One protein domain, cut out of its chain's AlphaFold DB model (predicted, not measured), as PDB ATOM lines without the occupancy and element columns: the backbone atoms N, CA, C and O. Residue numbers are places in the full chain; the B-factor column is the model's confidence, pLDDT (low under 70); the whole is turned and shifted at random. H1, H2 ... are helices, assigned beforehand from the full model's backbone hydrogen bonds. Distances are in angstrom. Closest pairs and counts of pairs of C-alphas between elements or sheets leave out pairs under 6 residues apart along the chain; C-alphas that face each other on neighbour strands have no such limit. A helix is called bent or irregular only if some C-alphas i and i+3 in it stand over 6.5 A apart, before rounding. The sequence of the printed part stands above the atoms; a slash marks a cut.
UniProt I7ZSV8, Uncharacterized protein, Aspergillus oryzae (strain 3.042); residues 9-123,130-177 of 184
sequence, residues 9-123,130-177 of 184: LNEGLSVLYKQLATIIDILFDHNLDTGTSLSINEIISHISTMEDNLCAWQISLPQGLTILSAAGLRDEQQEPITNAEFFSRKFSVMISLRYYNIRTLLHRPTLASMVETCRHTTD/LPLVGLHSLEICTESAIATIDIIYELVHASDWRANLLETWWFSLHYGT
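What this domain is: This is residues 9 to 123 and 130 to 177 of the 184 residues of an uncharacterized protein of Aspergillus oryzae (strain 3.042) (UniProt I7ZSV8). Picture a rod of long helices laid roughly lengthwise, with the long bent helix H4 in the middle: the hairpin H1 and H2 packs on one side of it and the long helix H5 on another. The short H3 and H6 pack on H5 near the end of the rod where H4 begins, and H7 lies off to the side, touching no helix. The printed part has 163 residues, with seven named helices, H1 to H7 in order, and no named strand; the class is all helix. It is only just compact, close to loose, with a radius of gyration of the C-alphas of 17.9 A and spans of 61 by 30 by 29 A.

Where its parts are: Find C-alpha 9 at (-36.906, -18.366, -30.139); from there H1, residues 9 to 27, runs 27.6 A. H2, residues 40 to 59, is 28.7 A long, and H3 holds residues 70 to 75. H4, residues 83 to 121, was assigned as one helix by its hydrogen bonds but is bent: C-alphas 106 and 109 are 7.2 A apart. Its arm H4a, residues 83 to 106, starts at C-alpha 83 (-34.394, -25.412, -18.468) and is 34.1 A long; H4b, residues 109 to 121, is 18.5 A. H5, residues 132 to 157, is 37.5 A. H6 is residues 163 to 166, and H7, residues 169 to 175, ends at C-alpha 175 (-46.885, -33.522, -37.724).

How they stand to each other: H1, H2 and H4a form an up and down bundle, each running against the one before it. The hairpin H1 and H2 touch at a shallow tilt of 2 degrees, closest at the C-alphas of Leu 27 and Ile 43, 7.1 A. H1 and H4a touch at Leu 20 and Ile 102, C-alphas 6.4 A apart. H4a, with residues 97 to 104 alone, touches H5, opposite ways at a shallow tilt of 32 degrees; the closest C-alphas, of Thr 104 and Cys 141, are 4.7 A apart. H3 touches H5 at Ala 70 and Ile 151, C-alphas 4.7 A apart. H6 touches H4a at Lys 90 and Leu 165, C-alphas 5.1 A apart. H4a and H7 are only just apart, closest 8.2 A. Every O i to N i+4 pair is within hydrogen-bond range in H2, H3, H4a, H4b, H5 and H7; in H1 14 of 15 are, and H6 is too short for such a pair.

The domain as a whole: The farthest C-alphas, of Ile 81 and Asp 123, are 63.2 A apart. Residues 124 to 129 are not printed, and C-alphas 123 and 130 are 16.1 A apart across this cut. The link from H1 to H2 is long. Mean pLDDT of the printed part is 77.0; 45 residues are under 70, among them 26 to 38 and 168 to 177.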
ATOM      1  N   LEU A   9     -37.407 -17.102 -29.580       54.94
ATOM      2  CA  LEU A   9     -36.906 -18.366 -30.139       54.94
ATOM      3  C   LEU A   9     -37.758 -18.861 -31.328       54.94
ATOM      4  O   LEU A   9     -37.224 -19.442 -32.273       54.94
ATOM      5  N   ASN A  10     -39.071 -18.603 -31.310       59.22
ATOM      6  CA  ASN A  10     -39.991 -18.993 -32.382       59.22
ATOM      7  C   ASN A  10     -39.858 -18.098 -33.630       59.22
ATOM      8  O   ASN A  10     -40.024 -18.567 -34.757       59.22
ATOM      9  N   GLU A  11     -39.507 -16.820 -33.462       61.12
ATOM     10  CA  GLU A  11     -39.346 -15.903 -34.596       61.12
ATOM     11  C   GLU A  11     -38.175 -16.292 -35.507       61.12
ATOM     12  O   GLU A  11     -38.335 -16.317 -36.729       61.12
ATOM     13  N   GLY A  12     -37.033 -16.691 -34.936       62.31
ATOM     14  CA  GLY A  12     -35.873 -17.139 -35.717       62.31
ATOM     15  C   GLY A  12     -36.178 -18.364 -36.586       62.31
ATOM     16  O   GLY A  12     -35.774 -18.424 -37.750       62.31
ATOM     17  N   LEU A  13     -36.954 -19.311 -36.050       64.81
ATOM     18  CA  LEU A  13     -37.402 -20.502 -36.770       64.81
ATOM     19  C   LEU A  13     -38.444 -20.161 -37.853       64.81
ATOM     20  O   LEU A  13     -38.381 -20.699 -38.956       64.81
ATOM     21  N   SER A  14     -39.364 -19.233 -37.572       68.25
ATOM     22  CA  SER A  14     -40.352 -18.735 -38.540       68.25
ATOM     23  C   SER A  14     -39.691 -18.090 -39.762       68.25
ATOM     24  O   SER A  14     -40.091 -18.358 -40.896       68.25
ATOM     25  N   VAL A  15     -38.635 -17.293 -39.564       70.44
ATOM     26  CA  VAL A  15     -37.868 -16.707 -40.677       70.44
ATOM     27  C   VAL A  15     -37.196 -17.795 -41.514       70.44
ATOM     28  O   VAL A  15     -37.287 -17.755 -42.739       70.44
ATOM     29  N   LEU A  16     -36.602 -18.806 -40.879       67.31
ATOM     30  CA  LEU A  16     -35.965 -19.919 -41.585       67.31
ATOM     31  C   LEU A  16     -36.975 -20.731 -42.421       67.31
ATOM     32  O   LEU A  16     -36.681 -21.107 -43.553       67.31
ATOM     33  N   TYR A  17     -38.192 -20.942 -41.910       69.81
ATOM     34  CA  TYR A  17     -39.270 -21.574 -42.678       69.81
ATOM     35  C   TYR A  17     -39.758 -20.720 -43.851       69.81
ATOM     36  O   TYR A  17     -40.072 -21.272 -44.901       69.81
ATOM     37  N   LYS A  18     -39.788 -19.389 -43.715       75.00
ATOM     38  CA  LYS A  18     -40.094 -18.493 -44.844       75.00
ATOM     39  C   LYS A  18     -39.026 -18.573 -45.932       75.00
ATOM     40  O   LYS A  18     -39.370 -18.603 -47.110       75.00
ATOM     41  N   GLN A  19     -37.749 -18.656 -45.546       69.12
ATOM     42  CA  GLN A  19     -36.652 -18.872 -46.493       69.12
ATOM     43  C   GLN A  19     -36.796 -20.229 -47.199       69.12
ATOM     44  O   GLN A  19     -36.713 -20.285 -48.421       69.12
ATOM     45  N   LEU A  20     -37.120 -21.304 -46.466       72.50
ATOM     46  CA  LEU A  20     -37.405 -22.618 -47.057       72.50
ATOM     47  C   LEU A  20     -38.580 -22.580 -48.045       72.50
ATOM     48  O   LEU A  20     -38.465 -23.130 -49.136       72.50
ATOM     49  N   ALA A  21     -39.691 -21.933 -47.684       69.81
ATOM     50  CA  ALA A  21     -40.839 -21.778 -48.577       69.81
ATOM     51  C   ALA A  21     -40.441 -21.027 -49.856       69.81
ATOM     52  O   ALA A  21     -40.723 -21.489 -50.951       69.81
ATOM     53  N   THR A  22     -39.666 -19.949 -49.718       72.19
ATOM     54  CA  THR A  22     -39.174 -19.166 -50.861       72.19
ATOM     55  C   THR A  22     -38.258 -20.000 -51.768       72.19
ATOM     56  O   THR A  22     -38.340 -19.893 -52.988       72.19
ATOM     57  N   ILE A  23     -37.408 -20.864 -51.200       64.75
ATOM     58  CA  ILE A  23     -36.571 -21.808 -51.965       64.75
ATOM     59  C   ILE A  23     -37.436 -22.775 -52.765       64.75
ATOM     60  O   ILE A  23     -37.184 -22.976 -53.950       64.75
ATOM     61  N   ILE A  24     -38.454 -23.362 -52.138       67.00
ATOM     62  CA  ILE A  24     -39.363 -24.305 -52.797       67.00
ATOM     63  C   ILE A  24     -40.156 -23.611 -53.914       67.00
ATOM     64  O   ILE A  24     -40.268 -24.157 -55.011       67.00
ATOM     65  N   ASP A  25     -40.659 -22.407 -53.659       71.19
ATOM     66  CA  ASP A  25     -41.471 -21.662 -54.620       71.19
ATOM     67  C   ASP A  25     -40.642 -21.231 -55.841       71.19
ATOM     68  O   ASP A  25     -41.091 -21.384 -56.973       71.19
ATOM     69  N   ILE A  26     -39.417 -20.730 -55.630       68.56
ATOM     70  CA  ILE A  26     -38.588 -20.156 -56.704       68.56
ATOM     71  C   ILE A  26     -37.772 -21.220 -57.444       68.56
ATOM     72  O   ILE A  26     -37.715 -21.213 -58.672       68.56
ATOM     73  N   LEU A  27     -37.096 -22.112 -56.718       60.41
ATOM     74  CA  LEU A  27     -36.112 -23.030 -57.308       60.41
ATOM     75  C   LEU A  27     -36.675 -24.412 -57.624       60.41
ATOM     76  O   LEU A  27     -36.014 -25.189 -58.312       60.41
ATOM     77  N   PHE A  28     -37.868 -24.723 -57.127       58.66
ATOM     78  CA  PHE A  28     -38.503 -26.018 -57.337       58.66
ATOM     79  C   PHE A  28     -39.910 -25.912 -57.927       58.66
ATOM     80  O   PHE A  28     -40.554 -26.947 -58.041       58.66
ATOM     81  N   ASP A  29     -40.385 -24.713 -58.293       61.19
ATOM     82  CA  ASP A  29     -41.737 -24.479 -58.829       61.19
ATOM     83  C   ASP A  29     -42.815 -25.223 -58.016       61.19
ATOM     84  O   ASP A  29     -43.612 -26.001 -58.534       61.19
ATOM     85  N   HIS A  30     -42.784 -25.070 -56.688       53.84
ATOM     86  CA  HIS A  30     -43.675 -25.783 -55.760       53.84
ATOM     87  C   HIS A  30     -43.538 -27.325 -55.776       53.84
ATOM     88  O   HIS A  30     -44.452 -28.040 -55.361       53.84
ATOM     89  N   ASN A  31     -42.390 -27.859 -56.204       54.56
ATOM     90  CA  ASN A  31     -42.143 -29.280 -56.499       54.56
ATOM     91  C   ASN A  31     -43.018 -29.853 -57.626       54.56
ATOM     92  O   ASN A  31     -43.221 -31.069 -57.691       54.56
ATOM     93  N   LEU A  32     -43.552 -29.006 -58.506       50.25
ATOM     94  CA  LEU A  32     -44.161 -29.471 -59.742       50.25
ATOM     95  C   LEU A  32     -43.009 -29.900 -60.661       50.25
ATOM     96  O   LEU A  32     -42.108 -29.125 -60.960       50.25
ATOM     97  N   ASP A  33     -42.994 -31.176 -61.048       50.91
ATOM     98  CA  ASP A  33     -41.930 -31.826 -61.836       50.91
ATOM     99  C   ASP A  33     -41.910 -31.353 -63.310       50.91
ATOM    100  O   ASP A  33     -41.666 -32.111 -64.243       50.91
ATOM    101  N   THR A  34     -42.238 -30.083 -63.544       48.72
ATOM    102  CA  THR A  34     -42.339 -29.436 -64.854       48.72
ATOM    103  C   THR A  34     -40.989 -28.981 -65.404       48.72
ATOM    104  O   THR A  34     -40.919 -28.530 -66.545       48.72
ATOM    105  N   GLY A  35     -39.908 -29.167 -64.640       53.03
ATOM    106  CA  GLY A  35     -38.592 -28.617 -64.942       53.03
ATOM    107  C   GLY A  35     -38.570 -27.123 -64.634       53.03
ATOM    108  O   GLY A  35     -39.451 -26.369 -65.041       53.03
ATOM    109  N   THR A  36     -37.565 -26.671 -63.890       54.69
ATOM    110  CA  THR A  36     -37.378 -25.244 -63.634       54.69
ATOM    111  C   THR A  36     -37.219 -24.522 -64.970       54.69
ATOM    112  O   THR A  36     -36.276 -24.781 -65.713       54.69
ATOM    113  N   SER A  37     -38.122 -23.589 -65.282       61.22
ATOM    114  CA  SER A  37     -38.046 -22.776 -66.507       61.22
ATOM    115  C   SER A  37     -36.900 -21.752 -66.482       61.22
ATOM    116  O   SER A  37     -36.761 -20.962 -67.412       61.22
ATOM    117  N   LEU A  38     -36.130 -21.723 -65.391       66.94
ATOM    118  CA  LEU A  38     -35.044 -20.788 -65.138       66.94
ATOM    119  C   LEU A  38     -33.759 -21.261 -65.819       66.94
ATOM    120  O   LEU A  38     -33.351 -22.417 -65.703       66.94
ATOM    121  N   SER A  39     -33.077 -20.335 -66.483       73.69
ATOM    122  CA  SER A  39     -31.720 -20.552 -66.973       73.69
ATOM    123  C   SER A  39     -30.734 -20.726 -65.814       73.69
ATOM    124  O   SER A  39     -30.949 -20.244 -64.699       73.69
ATOM    125  N   ILE A  40     -29.588 -21.362 -66.076       73.38
ATOM    126  CA  ILE A  40     -28.556 -21.563 -65.047       73.38
ATOM    127  C   ILE A  40     -28.062 -20.245 -64.430       73.38
ATOM    128  O   ILE A  40     -27.782 -20.196 -63.238       73.38
ATOM    129  N   ASN A  41     -28.012 -19.159 -65.206       77.06
ATOM    130  CA  ASN A  41     -27.612 -17.844 -64.703       77.06
ATOM    131  C   ASN A  41     -28.648 -17.261 -63.730       77.06
ATOM    132  O   ASN A  41     -28.273 -16.650 -62.731       77.06
ATOM    133  N   GLU A  42     -29.939 -17.476 -63.991       77.69
ATOM    134  CA  GLU A  42     -31.017 -17.072 -63.081       77.69
ATOM    135  C   GLU A  42     -30.976 -17.899 -61.794       77.69
ATOM    136  O   GLU A  42     -31.031 -17.327 -60.707       77.69
ATOM    137  N   ILE A  43     -30.771 -19.218 -61.899       78.31
ATOM    138  CA  ILE A  43     -30.583 -20.106 -60.739       78.31
ATOM    139  C   ILE A  43     -29.425 -19.607 -59.865       78.31
ATOM    140  O   ILE A  43     -29.585 -19.477 -58.655       78.31
ATOM    141  N   ILE A  44     -28.277 -19.282 -60.464       81.25
ATOM    142  CA  ILE A  44     -27.102 -18.793 -59.728       81.25
ATOM    143  C   ILE A  44     -27.397 -17.459 -59.030       81.25
ATOM    144  O   ILE A  44     -27.075 -17.307 -57.856       81.25
ATOM    145  N   SER A  45     -28.048 -16.517 -59.716       84.25
ATOM    146  CA  SER A  45     -28.439 -15.224 -59.135       84.25
ATOM    147  C   SER A  45     -29.372 -15.389 -57.926       84.25
ATOM    148  O   SER A  45     -29.186 -14.753 -56.882       84.25
ATOM    149  N   HIS A  46     -30.352 -16.294 -58.036       83.25
ATOM    150  CA  HIS A  46     -31.252 -16.629 -56.936       83.25
ATOM    151  C   HIS A  46     -30.513 -17.287 -55.768       83.25
ATOM    152  O   HIS A  46     -30.735 -16.888 -54.626       83.25
ATOM    153  N   ILE A  47     -29.597 -18.221 -56.046       85.44
ATOM    154  CA  ILE A  47     -28.754 -18.852 -55.024       85.44
ATOM    155  C   ILE A  47     -27.943 -17.802 -54.264       85.44
ATOM    156  O   ILE A  47     -27.996 -17.782 -53.038       85.44
ATOM    157  N   SER A  48     -27.261 -16.888 -54.962       85.94
ATOM    158  CA  SER A  48     -26.476 -15.830 -54.312       85.94
ATOM    159  C   SER A  48     -27.336 -14.946 -53.406       85.94
ATOM    160  O   SER A  48     -26.984 -14.721 -52.252       85.94
ATOM    161  N   THR A  49     -28.507 -14.517 -53.885       87.25
ATOM    162  CA  THR A  49     -29.438 -13.699 -53.086       87.25
ATOM    163  C   THR A  49     -29.928 -14.446 -51.838       87.25
ATOM    164  O   THR A  49     -30.108 -13.861 -50.770       87.25
ATOM    165  N   MET A  50     -30.175 -15.750 -51.961       84.69
ATOM    166  CA  MET A  50     -30.633 -16.585 -50.852       84.69
ATOM    167  C   MET A  50     -29.528 -16.864 -49.833       84.69
ATOM    168  O   MET A  50     -29.809 -16.833 -48.637       84.69
ATOM    169  N   GLU A  51     -28.286 -17.065 -50.270       88.44
ATOM    170  CA  GLU A  51     -27.126 -17.164 -49.377       88.44
ATOM    171  C   GLU A  51     -26.911 -15.862 -48.591       88.44
ATOM    172  O   GLU A  51     -26.739 -15.902 -47.370       88.44
ATOM    173  N   ASP A  52     -27.044 -14.699 -49.237       88.06
ATOM    174  CA  ASP A  52     -26.986 -13.402 -48.551       88.06
ATOM    175  C   ASP A  52     -28.077 -13.284 -47.472       88.06
ATOM    176  O   ASP A  52     -27.811 -12.857 -46.343       88.06
ATOM    177  N   ASN A  53     -29.302 -13.728 -47.776       86.12
ATOM    178  CA  ASN A  53     -30.406 -13.746 -46.815       86.12
ATOM    179  C   ASN A  53     -30.154 -14.709 -45.648       86.12
ATOM    180  O   ASN A  53     -30.477 -14.384 -44.503       86.12
ATOM    181  N   LEU A  54     -29.584 -15.889 -45.912       85.62
ATOM    182  CA  LEU A  54     -29.221 -16.861 -44.880       85.62
ATOM    183  C   LEU A  54     -28.102 -16.333 -43.980       85.62
ATOM    184  O   LEU A  54     -28.168 -16.506 -42.762       85.62
ATOM    185  N   CYS A  55     -27.116 -15.644 -44.554       87.88
ATOM    186  CA  CYS A  55     -26.044 -14.985 -43.816       87.88
ATOM    187  C   CYS A  55     -26.594 -13.864 -42.918       87.88
ATOM    188  O   CYS A  55     -26.336 -13.840 -41.712       87.88
ATOM    189  N   ALA A  56     -27.438 -12.986 -43.468       86.94
ATOM    190  CA  ALA A  56     -28.100 -11.932 -42.701       86.94
ATOM    191  C   ALA A  56     -28.970 -12.506 -41.570       86.94
ATOM    192  O   ALA A  56     -28.934 -12.013 -40.440       86.94
ATOM    193  N   TRP A  57     -29.711 -13.585 -41.845       86.88
ATOM    194  CA  TRP A  57     -30.492 -14.296 -40.836       86.88
ATOM    195  C   TRP A  57     -29.605 -14.862 -39.724       86.88
ATOM    196  O   TRP A  57     -29.909 -14.649 -38.550       86.88
ATOM    197  N   GLN A  58     -28.491 -15.513 -40.067       86.00
ATOM    198  CA  GLN A  58     -27.551 -16.066 -39.093       86.00
ATOM    199  C   GLN A  58     -26.994 -14.978 -38.161       86.00
ATOM    200  O   GLN A  58     -26.892 -15.201 -36.956       86.00
ATOM    201  N   ILE A  59     -26.681 -13.795 -38.696       86.31
ATOM    202  CA  ILE A  59     -26.206 -12.642 -37.913       86.31
ATOM    203  C   ILE A  59     -27.317 -12.077 -37.013       86.31
ATOM    204  O   ILE A  59     -27.041 -11.595 -35.917       86.31
ATOM    205  N   SER A  60     -28.575 -12.147 -37.456       84.38
ATOM    206  CA  SER A  60     -29.736 -11.660 -36.700       84.38
ATOM    207  C   SER A  60     -30.173 -12.575 -35.550       84.38
ATOM    208  O   SER A  60     -31.111 -12.233 -34.824       84.38
ATOM    209  N   LEU A  61     -29.530 -13.736 -35.375       81.69
ATOM    210  CA  LEU A  61     -29.907 -14.687 -34.337       81.69
ATOM    211  C   LEU A  61     -29.742 -14.078 -32.928       81.69
ATOM    212  O   LEU A  61     -28.725 -13.445 -32.630       81.69
ATOM    213  N   PRO A  62     -30.724 -14.278 -32.029       79.75
ATOM    214  CA  PRO A  62     -30.631 -13.847 -30.638       79.75
ATOM    215  C   PRO A  62     -29.407 -14.422 -29.915       79.75
ATOM    216  O   PRO A  62     -28.983 -15.547 -30.183       79.75
ATOM    217  N   GLN A  63     -28.890 -13.693 -28.920       73.12
ATOM    218  CA  GLN A  63     -27.808 -14.186 -28.060       73.12
ATOM    219  C   GLN A  63     -28.184 -15.538 -27.431       73.12
ATOM    220  O   GLN A  63     -29.227 -15.662 -26.790       73.12
ATOM    221  N   GLY A  64     -27.326 -16.543 -27.621       71.25
ATOM    222  CA  GLY A  64     -27.553 -17.918 -27.156       71.25
ATOM    223  C   GLY A  64     -28.097 -18.876 -28.221       71.25
ATOM    224  O   GLY A  64     -28.095 -20.085 -27.986       71.25
ATOM    225  N   LEU A  65     -28.501 -18.366 -29.392       77.75
ATOM    226  CA  LEU A  65     -28.776 -19.164 -30.585       77.75
ATOM    227  C   LEU A  65     -27.636 -19.029 -31.584       77.75
ATOM    228  O   LEU A  65     -27.291 -17.934 -32.014       77.75
ATOM    229  N   THR A  66     -27.061 -20.160 -31.972       85.38
ATOM    230  CA  THR A  66     -25.989 -20.198 -32.970       85.38
ATOM    231  C   THR A  66     -26.159 -21.411 -33.866       85.38
ATOM    232  O   THR A  66     -26.760 -22.411 -33.465       85.38
ATOM    233  N   ILE A  67     -25.621 -21.315 -35.081       87.19
ATOM    234  CA  ILE A  67     -25.431 -22.490 -35.926       87.19
ATOM    235  C   ILE A  67     -24.267 -23.284 -35.342       87.19
ATOM    236  O   ILE A  67     -23.133 -22.810 -35.298       87.19
ATOM    237  N   LEU A  68     -24.587 -24.465 -34.833       87.69
ATOM    238  CA  LEU A  68     -23.670 -25.364 -34.161       87.69
ATOM    239  C   LEU A  68     -22.923 -26.211 -35.184       87.69
ATOM    240  O   LEU A  68     -23.508 -26.705 -36.145       87.69
ATOM    241  N   SER A  69     -21.642 -26.438 -34.911       87.62
ATOM    242  CA  SER A  69     -20.870 -27.518 -35.513       87.62
ATOM    243  C   SER A  69     -20.809 -28.706 -34.553       87.62
ATOM    244  O   SER A  69     -20.947 -28.549 -33.337       87.62
ATOM    245  N   ALA A  70     -20.539 -29.899 -35.080       85.69
ATOM    246  CA  ALA A  70     -20.317 -31.080 -34.248       85.69
ATOM    247  C   ALA A  70     -19.141 -30.902 -33.272       85.69
ATOM    248  O   ALA A  70     -19.206 -31.359 -32.137       85.69
ATOM    249  N   ALA A  71     -18.093 -30.173 -33.675       85.75
ATOM    250  CA  ALA A  71     -16.994 -29.819 -32.778       85.75
ATOM    251  C   ALA A  71     -17.478 -28.974 -31.587       85.75
ATOM    252  O   ALA A  71     -17.168 -29.301 -30.447       85.75
ATOM    253  N   GLY A  72     -18.322 -27.966 -31.837       85.19
ATOM    254  CA  GLY A  72     -18.908 -27.153 -30.771       85.19
ATOM    255  C   GLY A  72     -19.778 -27.959 -29.802       85.19
ATOM    256  O   GLY A  72     -19.769 -27.680 -28.608       85.19
ATOM    257  N   LEU A  73     -20.483 -28.985 -30.293       85.44
ATOM    258  CA  LEU A  73     -21.247 -29.912 -29.449       85.44
ATOM    259  C   LEU A  73     -20.348 -30.839 -28.622       85.44
ATOM    260  O   LEU A  73     -20.676 -31.130 -27.471       85.44
ATOM    261  N   ARG A  74     -19.225 -31.304 -29.186       85.12
ATOM    262  CA  ARG A  74     -18.246 -32.152 -28.484       85.12
ATOM    263  C   ARG A  74     -17.570 -31.421 -27.334       85.12
ATOM    264  O   ARG A  74     -17.468 -31.982 -26.243       85.12
ATOM    265  N   ASP A  75     -17.144 -30.188 -27.591       85.00
ATOM    266  CA  ASP A  75     -16.415 -29.351 -26.636       85.00
ATOM    267  C   ASP A  75     -17.316 -28.859 -25.490       85.00
ATOM    268  O   ASP A  75     -16.834 -28.445 -24.433       85.00
ATOM    269  N   GLU A  76     -18.637 -28.940 -25.663       81.56
ATOM    270  CA  GLU A  76     -19.604 -28.581 -24.638       81.56
ATOM    271  C   GLU A  76     -19.740 -29.682 -23.576       81.56
ATOM    272  O   GLU A  76     -20.547 -30.605 -23.680       81.56
ATOM    273  N   GLN A  77     -18.929 -29.566 -22.524       75.38
ATOM    274  CA  GLN A  77     -18.950 -30.485 -21.379       75.38
ATOM    275  C   GLN A  77     -19.899 -30.049 -20.257       75.38
ATOM    276  O   GLN A  77     -20.254 -30.856 -19.400       75.38
ATOM    277  N   GLN A  78     -20.289 -28.774 -20.226       83.06
ATOM    278  CA  GLN A  78     -21.118 -28.240 -19.152       83.06
ATOM    279  C   GLN A  78     -22.592 -28.571 -19.396       83.06
ATOM    280  O   GLN A  78     -23.177 -28.138 -20.386       83.06
ATOM    281  N   GLU A  79     -23.195 -29.305 -18.462       86.38
ATOM    282  CA  GLU A  79     -24.636 -29.542 -18.464       86.38
ATOM    283  C   GLU A  79     -25.399 -28.230 -18.202       86.38
ATOM    284  O   GLU A  79     -25.019 -27.466 -17.304       86.38
ATOM    285  N   PRO A  80     -26.461 -27.933 -18.976       85.62
ATOM    286  CA  PRO A  80     -27.297 -26.766 -18.741       85.62
ATOM    287  C   PRO A  80     -27.917 -26.828 -17.343       85.62
ATOM    288  O   PRO A  80     -28.562 -27.803 -16.967       85.62
ATOM    289  N   ILE A  81     -27.738 -25.752 -16.579       86.00
ATOM    290  CA  ILE A  81     -28.186 -25.657 -15.185       86.00
ATOM    291  C   ILE A  81     -29.684 -25.348 -15.145       86.00
ATOM    292  O   ILE A  81     -30.407 -25.747 -14.230       86.00
ATOM    293  N   THR A  82     -30.161 -24.610 -16.145       86.62
ATOM    294  CA  THR A  82     -31.549 -24.183 -16.255       86.62
ATOM    295  C   THR A  82     -32.243 -24.814 -17.456       86.62
ATOM    296  O   THR A  82     -31.656 -25.026 -18.517       86.62
ATOM    297  N   ASN A  83     -33.560 -25.004 -17.335       80.25
ATOM    298  CA  ASN A  83     -34.394 -25.412 -18.468       80.25
ATOM    299  C   ASN A  83     -34.258 -24.445 -19.654       80.25
ATOM    300  O   ASN A  83     -34.292 -24.874 -20.801       80.25
ATOM    301  N   ALA A  84     -34.092 -23.144 -19.397       79.38
ATOM    302  CA  ALA A  84     -33.941 -22.143 -20.451       79.38
ATOM    303  C   ALA A  84     -32.668 -22.368 -21.286       79.38
ATOM    304  O   ALA A  84     -32.732 -22.295 -22.512       79.38
ATOM    305  N   GLU A  85     -31.542 -22.690 -20.645       83.19
ATOM    306  CA  GLU A  85     -30.288 -23.033 -21.327       83.19
ATOM    307  C   GLU A  85     -30.434 -24.332 -22.125       83.19
ATOM    308  O   GLU A  85     -30.086 -24.364 -23.305       83.19
ATOM    309  N   PHE A  86     -31.034 -25.365 -21.523       84.44
ATOM    310  CA  PHE A  86     -31.305 -26.630 -22.209       84.44
ATOM    311  C   PHE A  86     -32.156 -26.418 -23.468       84.44
ATOM    312  O   PHE A  86     -31.808 -26.891 -24.552       84.44
ATOM    313  N   PHE A  87     -33.241 -25.642 -23.366       81.12
ATOM    314  CA  PHE A  87     -34.072 -25.312 -24.520       81.12
ATOM    315  C   PHE A  87     -33.313 -24.473 -25.550       81.12
ATOM    316  O   PHE A  87     -33.422 -24.771 -26.734       81.12
ATOM    317  N   SER A  88     -32.503 -23.487 -25.153       82.56
ATOM    318  CA  SER A  88     -31.690 -22.699 -26.096       82.56
ATOM    319  C   SER A  88     -30.736 -23.577 -26.912       82.56
ATOM    320  O   SER A  88     -30.607 -23.405 -28.129       82.56
ATOM    321  N   ARG A  89     -30.111 -24.576 -26.274       86.31
ATOM    322  CA  ARG A  89     -29.270 -25.571 -26.956       86.31
ATOM    323  C   ARG A  89     -30.079 -26.453 -27.889       86.31
ATOM    324  O   ARG A  89     -29.702 -26.627 -29.046       86.31
ATOM    325  N   LYS A  90     -31.236 -26.928 -27.433       84.38
ATOM    326  CA  LYS A  90     -32.158 -27.713 -28.259       84.38
ATOM    327  C   LYS A  90     -32.619 -26.940 -29.499       84.38
ATOM    328  O   LYS A  90     -32.605 -27.479 -30.603       84.38
ATOM    329  N   PHE A  91     -32.961 -25.661 -29.346       80.31
ATOM    330  CA  PHE A  91     -33.287 -24.782 -30.467       80.31
ATOM    331  C   PHE A  91     -32.090 -24.581 -31.394       80.31
ATOM    332  O   PHE A  91     -32.265 -24.685 -32.604       80.31
ATOM    333  N   SER A  92     -30.885 -24.376 -30.854       86.94
ATOM    334  CA  SER A  92     -29.650 -24.251 -31.642       86.94
ATOM    335  C   SER A  92     -29.388 -25.497 -32.498       86.94
ATOM    336  O   SER A  92     -29.114 -25.378 -33.690       86.94
ATOM    337  N   VAL A  93     -29.568 -26.702 -31.948       87.56
ATOM    338  CA  VAL A  93     -29.481 -27.964 -32.709       87.56
ATOM    339  C   VAL A  93     -30.506 -27.989 -33.844       87.56
ATOM    340  O   VAL A  93     -30.157 -28.242 -34.998       87.56
ATOM    341  N   MET A  94     -31.768 -27.676 -33.539       83.75
ATOM    342  CA  MET A  94     -32.847 -27.685 -34.526       83.75
ATOM    343  C   MET A  94     -32.595 -26.702 -35.675       83.75
ATOM    344  O   MET A  94     -32.725 -27.086 -36.840       83.75
ATOM    345  N   ILE A  95     -32.228 -25.451 -35.377       84.44
ATOM    346  CA  ILE A  95     -31.970 -24.444 -36.416       84.44
ATOM    347  C   ILE A  95     -30.734 -24.797 -37.242       84.44
ATOM    348  O   ILE A  95     -30.747 -24.568 -38.444       84.44
ATOM    349  N   SER A  96     -29.712 -25.414 -36.641       88.88
ATOM    350  CA  SER A  96     -28.496 -25.835 -37.351       88.88
ATOM    351  C   SER A  96     -28.812 -26.916 -38.374       88.88
ATOM    352  O   SER A  96     -28.493 -26.782 -39.552       88.88
ATOM    353  N   LEU A  97     -29.538 -27.955 -37.956       88.25
ATOM    354  CA  LEU A  97     -29.957 -29.028 -38.853       88.25
ATOM    355  C   LEU A  97     -30.878 -28.509 -39.964       88.25
ATOM    356  O   LEU A  97     -30.781 -28.943 -41.110       88.25
ATOM    357  N   ARG A  98     -31.768 -27.556 -39.666       84.62
ATOM    358  CA  ARG A  98     -32.598 -26.905 -40.693       84.62
ATOM    359  C   ARG A  98     -31.769 -26.080 -41.664       84.62
ATOM    360  O   ARG A  98     -31.997 -26.177 -42.864       84.62
ATOM    361  N   TYR A  99     -30.814 -25.316 -41.155       88.12
ATOM    362  CA  TYR A  99     -29.919 -24.484 -41.942       88.12
ATOM    363  C   TYR A  99     -29.112 -25.317 -42.945       88.12
ATOM    364  O   TYR A  99     -29.153 -25.035 -44.141       88.12
ATOM    365  N   TYR A 100     -28.469 -26.404 -42.503       89.19
ATOM    366  CA  TYR A 100     -27.706 -27.280 -43.401       89.19
ATOM    367  C   TYR A 100     -28.587 -27.989 -44.440       89.19
ATOM    368  O   TYR A 100     -28.200 -28.111 -45.606       89.19
ATOM    369  N   ASN A 101     -29.802 -28.394 -44.057       86.94
ATOM    370  CA  ASN A 101     -30.773 -28.940 -45.007       86.94
ATOM    371  C   ASN A 101     -31.183 -27.905 -46.063       86.94
ATOM    372  O   ASN A 101     -31.232 -28.222 -47.248       86.94
ATOM    373  N   ILE A 102     -31.439 -26.665 -45.645       85.50
ATOM    374  CA  ILE A 102     -31.796 -25.562 -46.538       85.50
ATOM    375  C   ILE A 102     -30.664 -25.260 -47.520       85.50
ATOM    376  O   ILE A 102     -30.929 -25.197 -48.716       85.50
ATOM    377  N   ARG A 103     -29.409 -25.160 -47.060       88.25
ATOM    378  CA  ARG A 103     -28.260 -24.967 -47.962       88.25
ATOM    379  C   ARG A 103     -28.107 -26.117 -48.957       88.25
ATOM    380  O   ARG A 103     -27.883 -25.892 -50.141       88.25
ATOM    381  N   THR A 104     -28.313 -27.356 -48.513       87.62
ATOM    382  CA  THR A 104     -28.283 -28.519 -49.418       87.62
ATOM    383  C   THR A 104     -29.364 -28.420 -50.499       87.62
ATOM    384  O   THR A 104     -29.088 -28.672 -51.671       87.62
ATOM    385  N   LEU A 105     -30.587 -28.032 -50.124       83.94
ATOM    386  CA  LEU A 105     -31.688 -27.830 -51.070       83.94
ATOM    387  C   LEU A 105     -31.419 -26.669 -52.030       83.94
ATOM    388  O   LEU A 105     -31.687 -26.807 -53.220       83.94
ATOM    389  N   LEU A 106     -30.857 -25.568 -51.531       85.31
ATOM    390  CA  LEU A 106     -30.552 -24.366 -52.299       85.31
ATOM    391  C   LEU A 106     -29.600 -24.647 -53.470       85.31
ATOM    392  O   LEU A 106     -29.820 -24.169 -54.578       85.31
ATOM    393  N   HIS A 107     -28.579 -25.475 -53.243       86.19
ATOM    394  CA  HIS A 107     -27.549 -25.787 -54.240       86.19
ATOM    395  C   HIS A 107     -27.866 -27.003 -55.129       86.19
ATOM    396  O   HIS A 107     -27.220 -27.210 -56.163       86.19
ATOM    397  N   ARG A 108     -28.891 -27.795 -54.786       83.88
ATOM    398  CA  ARG A 108     -29.311 -28.981 -55.553       83.88
ATOM    399  C   ARG A 108     -29.627 -28.694 -57.036       83.88
ATOM    400  O   ARG A 108     -29.214 -29.514 -57.861       83.88
ATOM    401  N   PRO A 109     -30.297 -27.588 -57.424       79.06
ATOM    402  CA  PRO A 109     -30.567 -27.285 -58.833       79.06
ATOM    403  C   PRO A 109     -29.293 -27.110 -59.670       79.06
ATOM    404  O   PRO A 109     -29.233 -27.577 -60.807       79.06
ATOM    405  N   THR A 110     -28.238 -26.509 -59.105       78.94
ATOM    406  CA  THR A 110     -26.944 -26.385 -59.796       78.94
ATOM    407  C   THR A 110     -26.325 -27.755 -60.049       78.94
ATOM    408  O   THR A 110     -25.866 -28.020 -61.158       78.94
ATOM    409  N   LEU A 111     -26.363 -28.654 -59.057       80.31
ATOM    410  CA  LEU A 111     -25.851 -30.020 -59.201       80.31
ATOM    411  C   LEU A 111     -26.633 -30.820 -60.246       80.31
ATOM    412  O   LEU A 111     -26.031 -31.523 -61.056       80.31
ATOM    413  N   ALA A 112     -27.960 -30.685 -60.273       79.19
ATOM    414  CA  ALA A 112     -28.795 -31.319 -61.291       79.19
ATOM    415  C   ALA A 112     -28.419 -30.836 -62.705       79.19
ATOM    416  O   ALA A 112     -28.238 -31.651 -63.608       79.19
ATOM    417  N   SER A 113     -28.204 -29.529 -62.878       74.38
ATOM    418  CA  SER A 113     -27.771 -28.958 -64.160       74.38
ATOM    419  C   SER A 113     -26.363 -29.414 -64.579       74.38
ATOM    420  O   SER A 113     -26.118 -29.667 -65.762       74.38
ATOM    421  N   MET A 114     -25.440 -29.601 -63.626       74.56
ATOM    422  CA  MET A 114     -24.117 -30.182 -63.901       74.56
ATOM    423  C   MET A 114     -24.212 -31.624 -64.399       74.56
ATOM    424  O   MET A 114     -23.510 -31.990 -65.341       74.56
ATOM    425  N   VAL A 115     -25.072 -32.441 -63.781       75.88
ATOM    426  CA  VAL A 115     -25.293 -33.829 -64.209       75.88
ATOM    427  C   VAL A 115     -25.853 -33.859 -65.628       75.88
ATOM    428  O   VAL A 115     -25.354 -34.629 -66.447       75.88
ATOM    429  N   GLU A 116     -26.813 -32.994 -65.957       74.00
ATOM    430  CA  GLU A 116     -27.374 -32.920 -67.312       74.00
ATOM    431  C   GLU A 116     -26.325 -32.490 -68.347       74.00
ATOM    432  O   GLU A 116     -26.181 -33.110 -69.401       74.00
ATOM    433  N   THR A 117     -25.500 -31.498 -68.004       71.19
ATOM    434  CA  THR A 117     -24.375 -31.070 -68.848       71.19
ATOM    435  C   THR A 117     -23.392 -32.220 -69.083       71.19
ATOM    436  O   THR A 117     -22.956 -32.438 -70.210       71.19
ATOM    437  N   CYS A 118     -23.073 -33.003 -68.048       68.94
ATOM    438  CA  CYS A 118     -22.187 -34.163 -68.154       68.94
ATOM    439  C   CYS A 118     -22.786 -35.276 -69.040       68.94
ATOM    440  O   CYS A 118     -22.076 -35.881 -69.840       68.94
ATOM    441  N   ARG A 119     -24.106 -35.506 -68.962       68.88
ATOM    442  CA  ARG A 119     -24.819 -36.503 -69.783       68.88
ATOM    443  C   ARG A 119     -24.836 -36.150 -71.270       68.88
ATOM    444  O   ARG A 119     -24.678 -37.038 -72.103       68.88
ATOM    445  N   HIS A 120     -25.013 -34.876 -71.612       65.38
ATOM    446  CA  HIS A 120     -25.013 -34.425 -73.009       65.38
ATOM    447  C   HIS A 120     -23.620 -34.376 -73.642       65.38
ATOM    448  O   HIS A 120     -23.489 -34.421 -74.859       65.38
ATOM    449  N   THR A 121     -22.576 -34.286 -72.826       58.94
ATOM    450  CA  THR A 121     -21.192 -34.115 -73.284       58.94
ATOM    451  C   THR A 121     -20.420 -35.426 -73.390       58.94
ATOM    452  O   THR A 121     -19.375 -35.456 -74.029       58.94
ATOM    453  N   THR A 122     -20.926 -36.538 -72.846       53.97
ATOM    454  CA  THR A 122     -20.386 -37.877 -73.146       53.97
ATOM    455  C   THR A 122     -20.496 -38.273 -74.627       53.97
ATOM    456  O   THR A 122     -19.790 -39.190 -75.041       53.97
ATOM    457  N   ASP A 123     -21.315 -37.574 -75.421       54.88
ATOM    458  CA  ASP A 123     -21.444 -37.778 -76.873       54.88
ATOM    459  C   ASP A 123     -20.450 -36.947 -77.714       54.88
ATOM    460  O   ASP A 123     -20.253 -37.259 -78.887       54.88
ATOM    461  N   LEU A 130     -15.797 -28.018 -65.822       57.53
ATOM    462  CA  LEU A 130     -17.019 -27.806 -65.041       57.53
ATOM    463  C   LEU A 130     -17.121 -26.308 -64.710       57.53
ATOM    464  O   LEU A 130     -16.112 -25.726 -64.295       57.53
ATOM    465  N   PRO A 131     -18.290 -25.661 -64.876       66.69
ATOM    466  CA  PRO A 131     -18.453 -24.279 -64.451       66.69
ATOM    467  C   PRO A 131     -18.045 -24.160 -62.979       66.69
ATOM    468  O   PRO A 131     -18.542 -24.915 -62.146       66.69
ATOM    469  N   LEU A 132     -17.138 -23.232 -62.656       66.69
ATOM    470  CA  LEU A 132     -16.582 -23.032 -61.307       66.69
ATOM    471  C   LEU A 132     -17.676 -22.940 -60.224       66.69
ATOM    472  O   LEU A 132     -17.510 -23.426 -59.111       66.69
ATOM    473  N   VAL A 133     -18.828 -22.378 -60.592       67.25
ATOM    474  CA  VAL A 133     -20.014 -22.253 -59.734       67.25
ATOM    475  C   VAL A 133     -20.608 -23.613 -59.346       67.25
ATOM    476  O   VAL A 133     -21.087 -23.786 -58.231       67.25
ATOM    477  N   GLY A 134     -20.540 -24.602 -60.233       75.00
ATOM    478  CA  GLY A 134     -20.979 -25.962 -59.948       75.00
ATOM    479  C   GLY A 134     -20.101 -26.675 -58.918       75.00
ATOM    480  O   GLY A 134     -20.615 -27.351 -58.030       75.00
ATOM    481  N   LEU A 135     -18.781 -26.473 -58.993       81.56
ATOM    482  CA  LEU A 135     -17.842 -27.007 -57.999       81.56
ATOM    483  C   LEU A 135     -18.099 -26.402 -56.615       81.56
ATOM    484  O   LEU A 135     -18.162 -27.136 -55.635       81.56
ATOM    485  N   HIS A 136     -18.349 -25.094 -56.548       87.06
ATOM    486  CA  HIS A 136     -18.685 -24.426 -55.294       87.06
ATOM    487  C   HIS A 136     -19.999 -24.943 -54.680       87.06
ATOM    488  O   HIS A 136     -20.058 -25.252 -53.491       87.06
ATOM    489  N   SER A 137     -21.048 -25.122 -55.493       87.00
ATOM    490  CA  SER A 137     -22.306 -25.732 -55.038       87.00
ATOM    491  C   SER A 137     -22.114 -27.161 -54.513       87.00
ATOM    492  O   SER A 137     -22.759 -27.554 -53.541       87.00
ATOM    493  N   LEU A 138     -21.216 -27.942 -55.125       88.56
ATOM    494  CA  LEU A 138     -20.887 -29.295 -54.671       88.56
ATOM    495  C   LEU A 138     -20.186 -29.291 -53.313       88.56
ATOM    496  O   LEU A 138     -20.533 -30.102 -52.450       88.56
ATOM    497  N   GLU A 139     -19.233 -28.383 -53.114       91.56
ATOM    498  CA  GLU A 139     -18.564 -28.189 -51.827       91.56
ATOM    499  C   GLU A 139     -19.585 -27.850 -50.736       91.56
ATOM    500  O   GLU A 139     -19.641 -28.553 -49.728       91.56
ATOM    501  N   ILE A 140     -20.483 -26.886 -50.971       90.94
ATOM    502  CA  ILE A 140     -21.501 -26.480 -49.986       90.94
ATOM    503  C   ILE A 140     -22.449 -27.629 -49.626       90.94
ATOM    504  O   ILE A 140     -22.752 -27.836 -48.444       90.94
ATOM    505  N   CYS A 141     -22.924 -28.395 -50.614       90.38
ATOM    506  CA  CYS A 141     -23.752 -29.574 -50.355       90.38
ATOM    507  C   CYS A 141     -22.991 -30.626 -49.539       90.38
ATOM    508  O   CYS A 141     -23.553 -31.206 -48.611       90.38
ATOM    509  N   THR A 142     -21.717 -30.855 -49.863       92.69
ATOM    510  CA  THR A 142     -20.872 -31.837 -49.173       92.69
ATOM    511  C   THR A 142     -20.621 -31.422 -47.727       92.69
ATOM    512  O   THR A 142     -20.869 -32.206 -46.813       92.69
ATOM    513  N   GLU A 143     -20.213 -30.176 -47.496       94.00
ATOM    514  CA  GLU A 143     -20.003 -29.621 -46.157       94.00
ATOM    515  C   GLU A 143     -21.285 -29.650 -45.321       94.00
ATOM    516  O   GLU A 143     -21.259 -30.016 -44.147       94.00
ATOM    517  N   SER A 144     -22.426 -29.306 -45.922       92.06
ATOM    518  CA  SER A 144     -23.718 -29.310 -45.229       92.06
ATOM    519  C   SER A 144     -24.177 -30.729 -44.875       92.06
ATOM    520  O   SER A 144     -24.717 -30.947 -43.785       92.06
ATOM    521  N   ALA A 145     -23.924 -31.709 -45.748       91.56
ATOM    522  CA  ALA A 145     -24.191 -33.117 -45.471       91.56
ATOM    523  C   ALA A 145     -23.298 -33.649 -44.340       91.56
ATOM    524  O   ALA A 145     -23.815 -34.249 -43.399       91.56
ATOM    525  N   ILE A 146     -21.989 -33.375 -44.392       94.31
ATOM    526  CA  ILE A 146     -21.032 -33.753 -43.340       94.31
ATOM    527  C   ILE A 146     -21.448 -33.140 -42.003       94.31
ATOM    528  O   ILE A 146     -21.603 -33.866 -41.028       94.31
ATOM    529  N   ALA A 147     -21.728 -31.835 -41.959       92.75
ATOM    530  CA  ALA A 147     -22.143 -31.164 -40.729       92.75
ATOM    531  C   ALA A 147     -23.426 -31.771 -40.139       92.75
ATOM    532  O   ALA A 147     -23.524 -31.965 -38.929       92.75
ATOM    533  N   THR A 148     -24.399 -32.112 -40.988       89.81
ATOM    534  CA  THR A 148     -25.646 -32.762 -40.561       89.81
ATOM    535  C   THR A 148     -25.381 -34.142 -39.964       89.81
ATOM    536  O   THR A 148     -25.874 -34.442 -38.876       89.81
ATOM    537  N   ILE A 149     -24.598 -34.972 -40.662       92.38
ATOM    538  CA  ILE A 149     -24.244 -36.323 -40.216       92.38
ATOM    539  C   ILE A 149     -23.474 -36.258 -38.903       92.38
ATOM    540  O   ILE A 149     -23.844 -36.959 -37.967       92.38
ATOM    541  N   ASP A 150     -22.466 -35.396 -38.808       94.00
ATOM    542  CA  ASP A 150     -21.631 -35.279 -37.619       94.00
ATOM    543  C   ASP A 150     -22.452 -34.810 -36.411       94.00
ATOM    544  O   ASP A 150     -22.342 -35.392 -35.338       94.00
ATOM    545  N   ILE A 151     -23.330 -33.810 -36.567       90.81
ATOM    546  CA  ILE A 151     -24.210 -33.358 -35.474       90.81
ATOM    547  C   ILE A 151     -25.110 -34.502 -34.998       90.81
ATOM    548  O   ILE A 151     -25.231 -34.731 -33.798       90.81
ATOM    549  N   ILE A 152     -25.744 -35.229 -35.923       90.81
ATOM    550  CA  ILE A 152     -26.611 -36.357 -35.564       90.81
ATOM    551  C   ILE A 152     -25.793 -37.461 -34.890       90.81
ATOM    552  O   ILE A 152     -26.231 -38.009 -33.882       90.81
ATOM    553  N   TYR A 153     -24.609 -37.766 -35.419       91.69
ATOM    554  CA  TYR A 153     -23.706 -38.769 -34.872       91.69
ATOM    555  C   TYR A 153     -23.341 -38.451 -33.420       91.69
ATOM    556  O   TYR A 153     -23.526 -39.314 -32.562       91.69
ATOM    557  N   GLU A 154     -22.913 -37.219 -33.135       91.12
ATOM    558  CA  GLU A 154     -22.567 -36.781 -31.777       91.12
ATOM    559  C   GLU A 154     -23.745 -36.909 -30.811       91.12
ATOM    560  O   GLU A 154     -23.597 -37.430 -29.710       91.12
ATOM    561  N   LEU A 155     -24.939 -36.481 -31.225       89.88
ATOM    562  CA  LEU A 155     -26.119 -36.519 -30.361       89.88
ATOM    563  C   LEU A 155     -26.610 -37.948 -30.097       89.88
ATOM    564  O   LEU A 155     -27.046 -38.244 -28.990       89.88
ATOM    565  N   VAL A 156     -26.540 -38.833 -31.095       89.50
ATOM    566  CA  VAL A 156     -26.961 -40.238 -30.963       89.50
ATOM    567  C   VAL A 156     -25.982 -41.047 -30.109       89.50
ATOM    568  O   VAL A 156     -26.407 -41.956 -29.400       89.50
ATOM    569  N   HIS A 157     -24.685 -40.737 -30.173       89.38
ATOM    570  CA  HIS A 157     -23.654 -41.445 -29.406       89.38
ATOM    571  C   HIS A 157     -23.366 -40.807 -28.042       89.38
ATOM    572  O   HIS A 157     -22.602 -41.372 -27.257       89.38
ATOM    573  N   ALA A 158     -23.972 -39.659 -27.732       88.56
ATOM    574  CA  ALA A 158     -23.878 -39.054 -26.416       88.56
ATOM    575  C   ALA A 158     -24.515 -39.961 -25.351       88.56
ATOM    576  O   ALA A 158     -25.622 -40.469 -25.513       88.56
ATOM    577  N   SER A 159     -23.823 -40.133 -24.226       85.75
ATOM    578  CA  SER A 159     -24.328 -40.853 -23.048       85.75
ATOM    579  C   SER A 159     -24.751 -39.912 -21.912       85.75
ATOM    580  O   SER A 159     -24.904 -40.347 -20.773       85.75
ATOM    581  N   ASP A 160     -24.872 -38.616 -22.202       89.00
ATOM    582  CA  ASP A 160     -25.168 -37.543 -21.252       89.00
ATOM    583  C   ASP A 160     -26.414 -36.739 -21.674       89.00
ATOM    584  O   ASP A 160     -27.200 -37.173 -22.519       89.00
ATOM    585  N   TRP A 161     -26.611 -35.555 -21.082       87.38
ATOM    586  CA  TRP A 161     -27.736 -34.660 -21.367       87.38
ATOM    587  C   TRP A 161     -27.889 -34.299 -22.856       87.38
ATOM    588  O   TRP A 161     -28.996 -33.951 -23.278       87.38
ATOM    589  N   ARG A 162     -26.822 -34.397 -23.667       88.94
ATOM    590  CA  ARG A 162     -26.856 -34.100 -25.107       88.94
ATOM    591  C   ARG A 162     -27.715 -35.098 -25.879       88.94
ATOM    592  O   ARG A 162     -28.349 -34.695 -26.851       88.94
ATOM    593  N   ALA A 163     -27.839 -36.342 -25.411       87.25
ATOM    594  CA  ALA A 163     -28.745 -37.328 -26.010       87.25
ATOM    595  C   ALA A 163     -30.197 -36.808 -26.055       87.25
ATOM    596  O   ALA A 163     -30.898 -36.940 -27.060       87.25
ATOM    597  N   ASN A 164     -30.606 -36.075 -25.013       86.69
ATOM    598  CA  ASN A 164     -31.954 -35.521 -24.868       86.69
ATOM    599  C   ASN A 164     -32.223 -34.308 -25.784       86.69
ATOM    600  O   ASN A 164     -33.370 -33.858 -25.922       86.69
ATOM    601  N   LEU A 165     -31.190 -33.757 -26.436       84.38
ATOM    602  CA  LEU A 165     -31.353 -32.668 -27.404       84.38
ATOM    603  C   LEU A 165     -32.029 -33.159 -28.685       84.38
ATOM    604  O   LEU A 165     -32.818 -32.418 -29.276       84.38
ATOM    605  N   LEU A 166     -31.774 -34.411 -29.085       79.81
ATOM    606  CA  LEU A 166     -32.368 -35.003 -30.283       79.81
ATOM    607  C   LEU A 166     -33.756 -35.615 -30.024       79.81
ATOM    608  O   LEU A 166     -34.521 -35.842 -30.963       79.81
ATOM    609  N   GLU A 167     -34.129 -35.847 -28.767       70.38
ATOM    610  CA  GLU A 167     -35.367 -36.550 -28.445       70.38
ATOM    611  C   GLU A 167     -36.636 -35.757 -28.846       70.38
ATOM    612  O   GLU A 167     -36.840 -34.588 -28.492       70.38
ATOM    613  N   THR A 168     -37.521 -36.455 -29.574       56.78
ATOM    614  CA  THR A 168     -38.940 -36.149 -29.890       56.78
ATOM    615  C   THR A 168     -39.257 -35.026 -30.898       56.78
ATOM    616  O   THR A 168     -40.411 -34.868 -31.288       56.78
ATOM    617  N   TRP A 169     -38.287 -34.274 -31.421       56.91
ATOM    618  CA  TRP A 169     -38.593 -33.142 -32.326       56.91
ATOM    619  C   TRP A 169     -38.663 -33.501 -33.823       56.91
ATOM    620  O   TRP A 169     -39.270 -32.751 -34.587       56.91
ATOM    621  N   TRP A 170     -38.151 -34.664 -34.251       51.06
ATOM    622  CA  TRP A 170     -38.461 -35.192 -35.593       51.06
ATOM    623  C   TRP A 170     -39.980 -35.372 -35.780       51.06
ATOM    624  O   TRP A 170     -40.500 -35.179 -36.877       51.06
ATOM    625  N   PHE A 171     -40.707 -35.642 -34.688       41.66
ATOM    626  CA  PHE A 171     -42.162 -35.782 -34.679       41.66
ATOM    627  C   PHE A 171     -42.882 -34.429 -34.802       41.66
ATOM    628  O   PHE A 171     -43.808 -34.287 -35.600       41.66
ATOM    629  N   SER A 172     -42.419 -33.399 -34.080       44.25
ATOM    630  CA  SER A 172     -42.950 -32.030 -34.202       44.25
ATOM    631  C   SER A 172     -42.726 -31.440 -35.593       44.25
ATOM    632  O   SER A 172     -43.508 -30.605 -36.039       44.25
ATOM    633  N   LEU A 173     -41.687 -31.895 -36.291       46.56
ATOM    634  CA  LEU A 173     -41.373 -31.427 -37.627       46.56
ATOM    635  C   LEU A 173     -42.293 -31.984 -38.719       46.56
ATOM    636  O   LEU A 173     -42.634 -31.263 -39.652       46.56
ATOM    637  N   HIS A 174     -42.686 -33.252 -38.611       46.50
ATOM    638  CA  HIS A 174     -43.525 -33.887 -39.626       46.50
ATOM    639  C   HIS A 174     -45.032 -33.751 -39.351       46.50
ATOM    640  O   HIS A 174     -45.809 -33.817 -40.299       46.50
ATOM    641  N   TYR A 175     -45.457 -33.514 -38.099       43.28
ATOM    642  CA  TYR A 175     -46.885 -33.522 -37.724       43.28
ATOM    643  C   TYR A 175     -47.361 -32.334 -36.860       43.28
ATOM    644  O   TYR A 175     -48.526 -32.285 -36.465       43.28
ATOM    645  N   GLY A 176     -46.509 -31.343 -36.574       44.00
ATOM    646  CA  GLY A 176     -46.816 -30.247 -35.640       44.00
ATOM    647  C   GLY A 176     -47.778 -29.153 -36.128       44.00
ATOM    648  O   GLY A 176     -48.106 -28.263 -35.350       44.00
ATOM    649  N   THR A 177     -48.257 -29.200 -37.375       41.31
ATOM    650  CA  THR A 177     -49.311 -28.299 -37.893       41.31
ATOM    651  C   THR A 177     -50.708 -28.927 -37.880       41.31
ATOM    652  O   THR A 177     -51.621 -28.417 -38.525       41.31
TER     653      THR A 177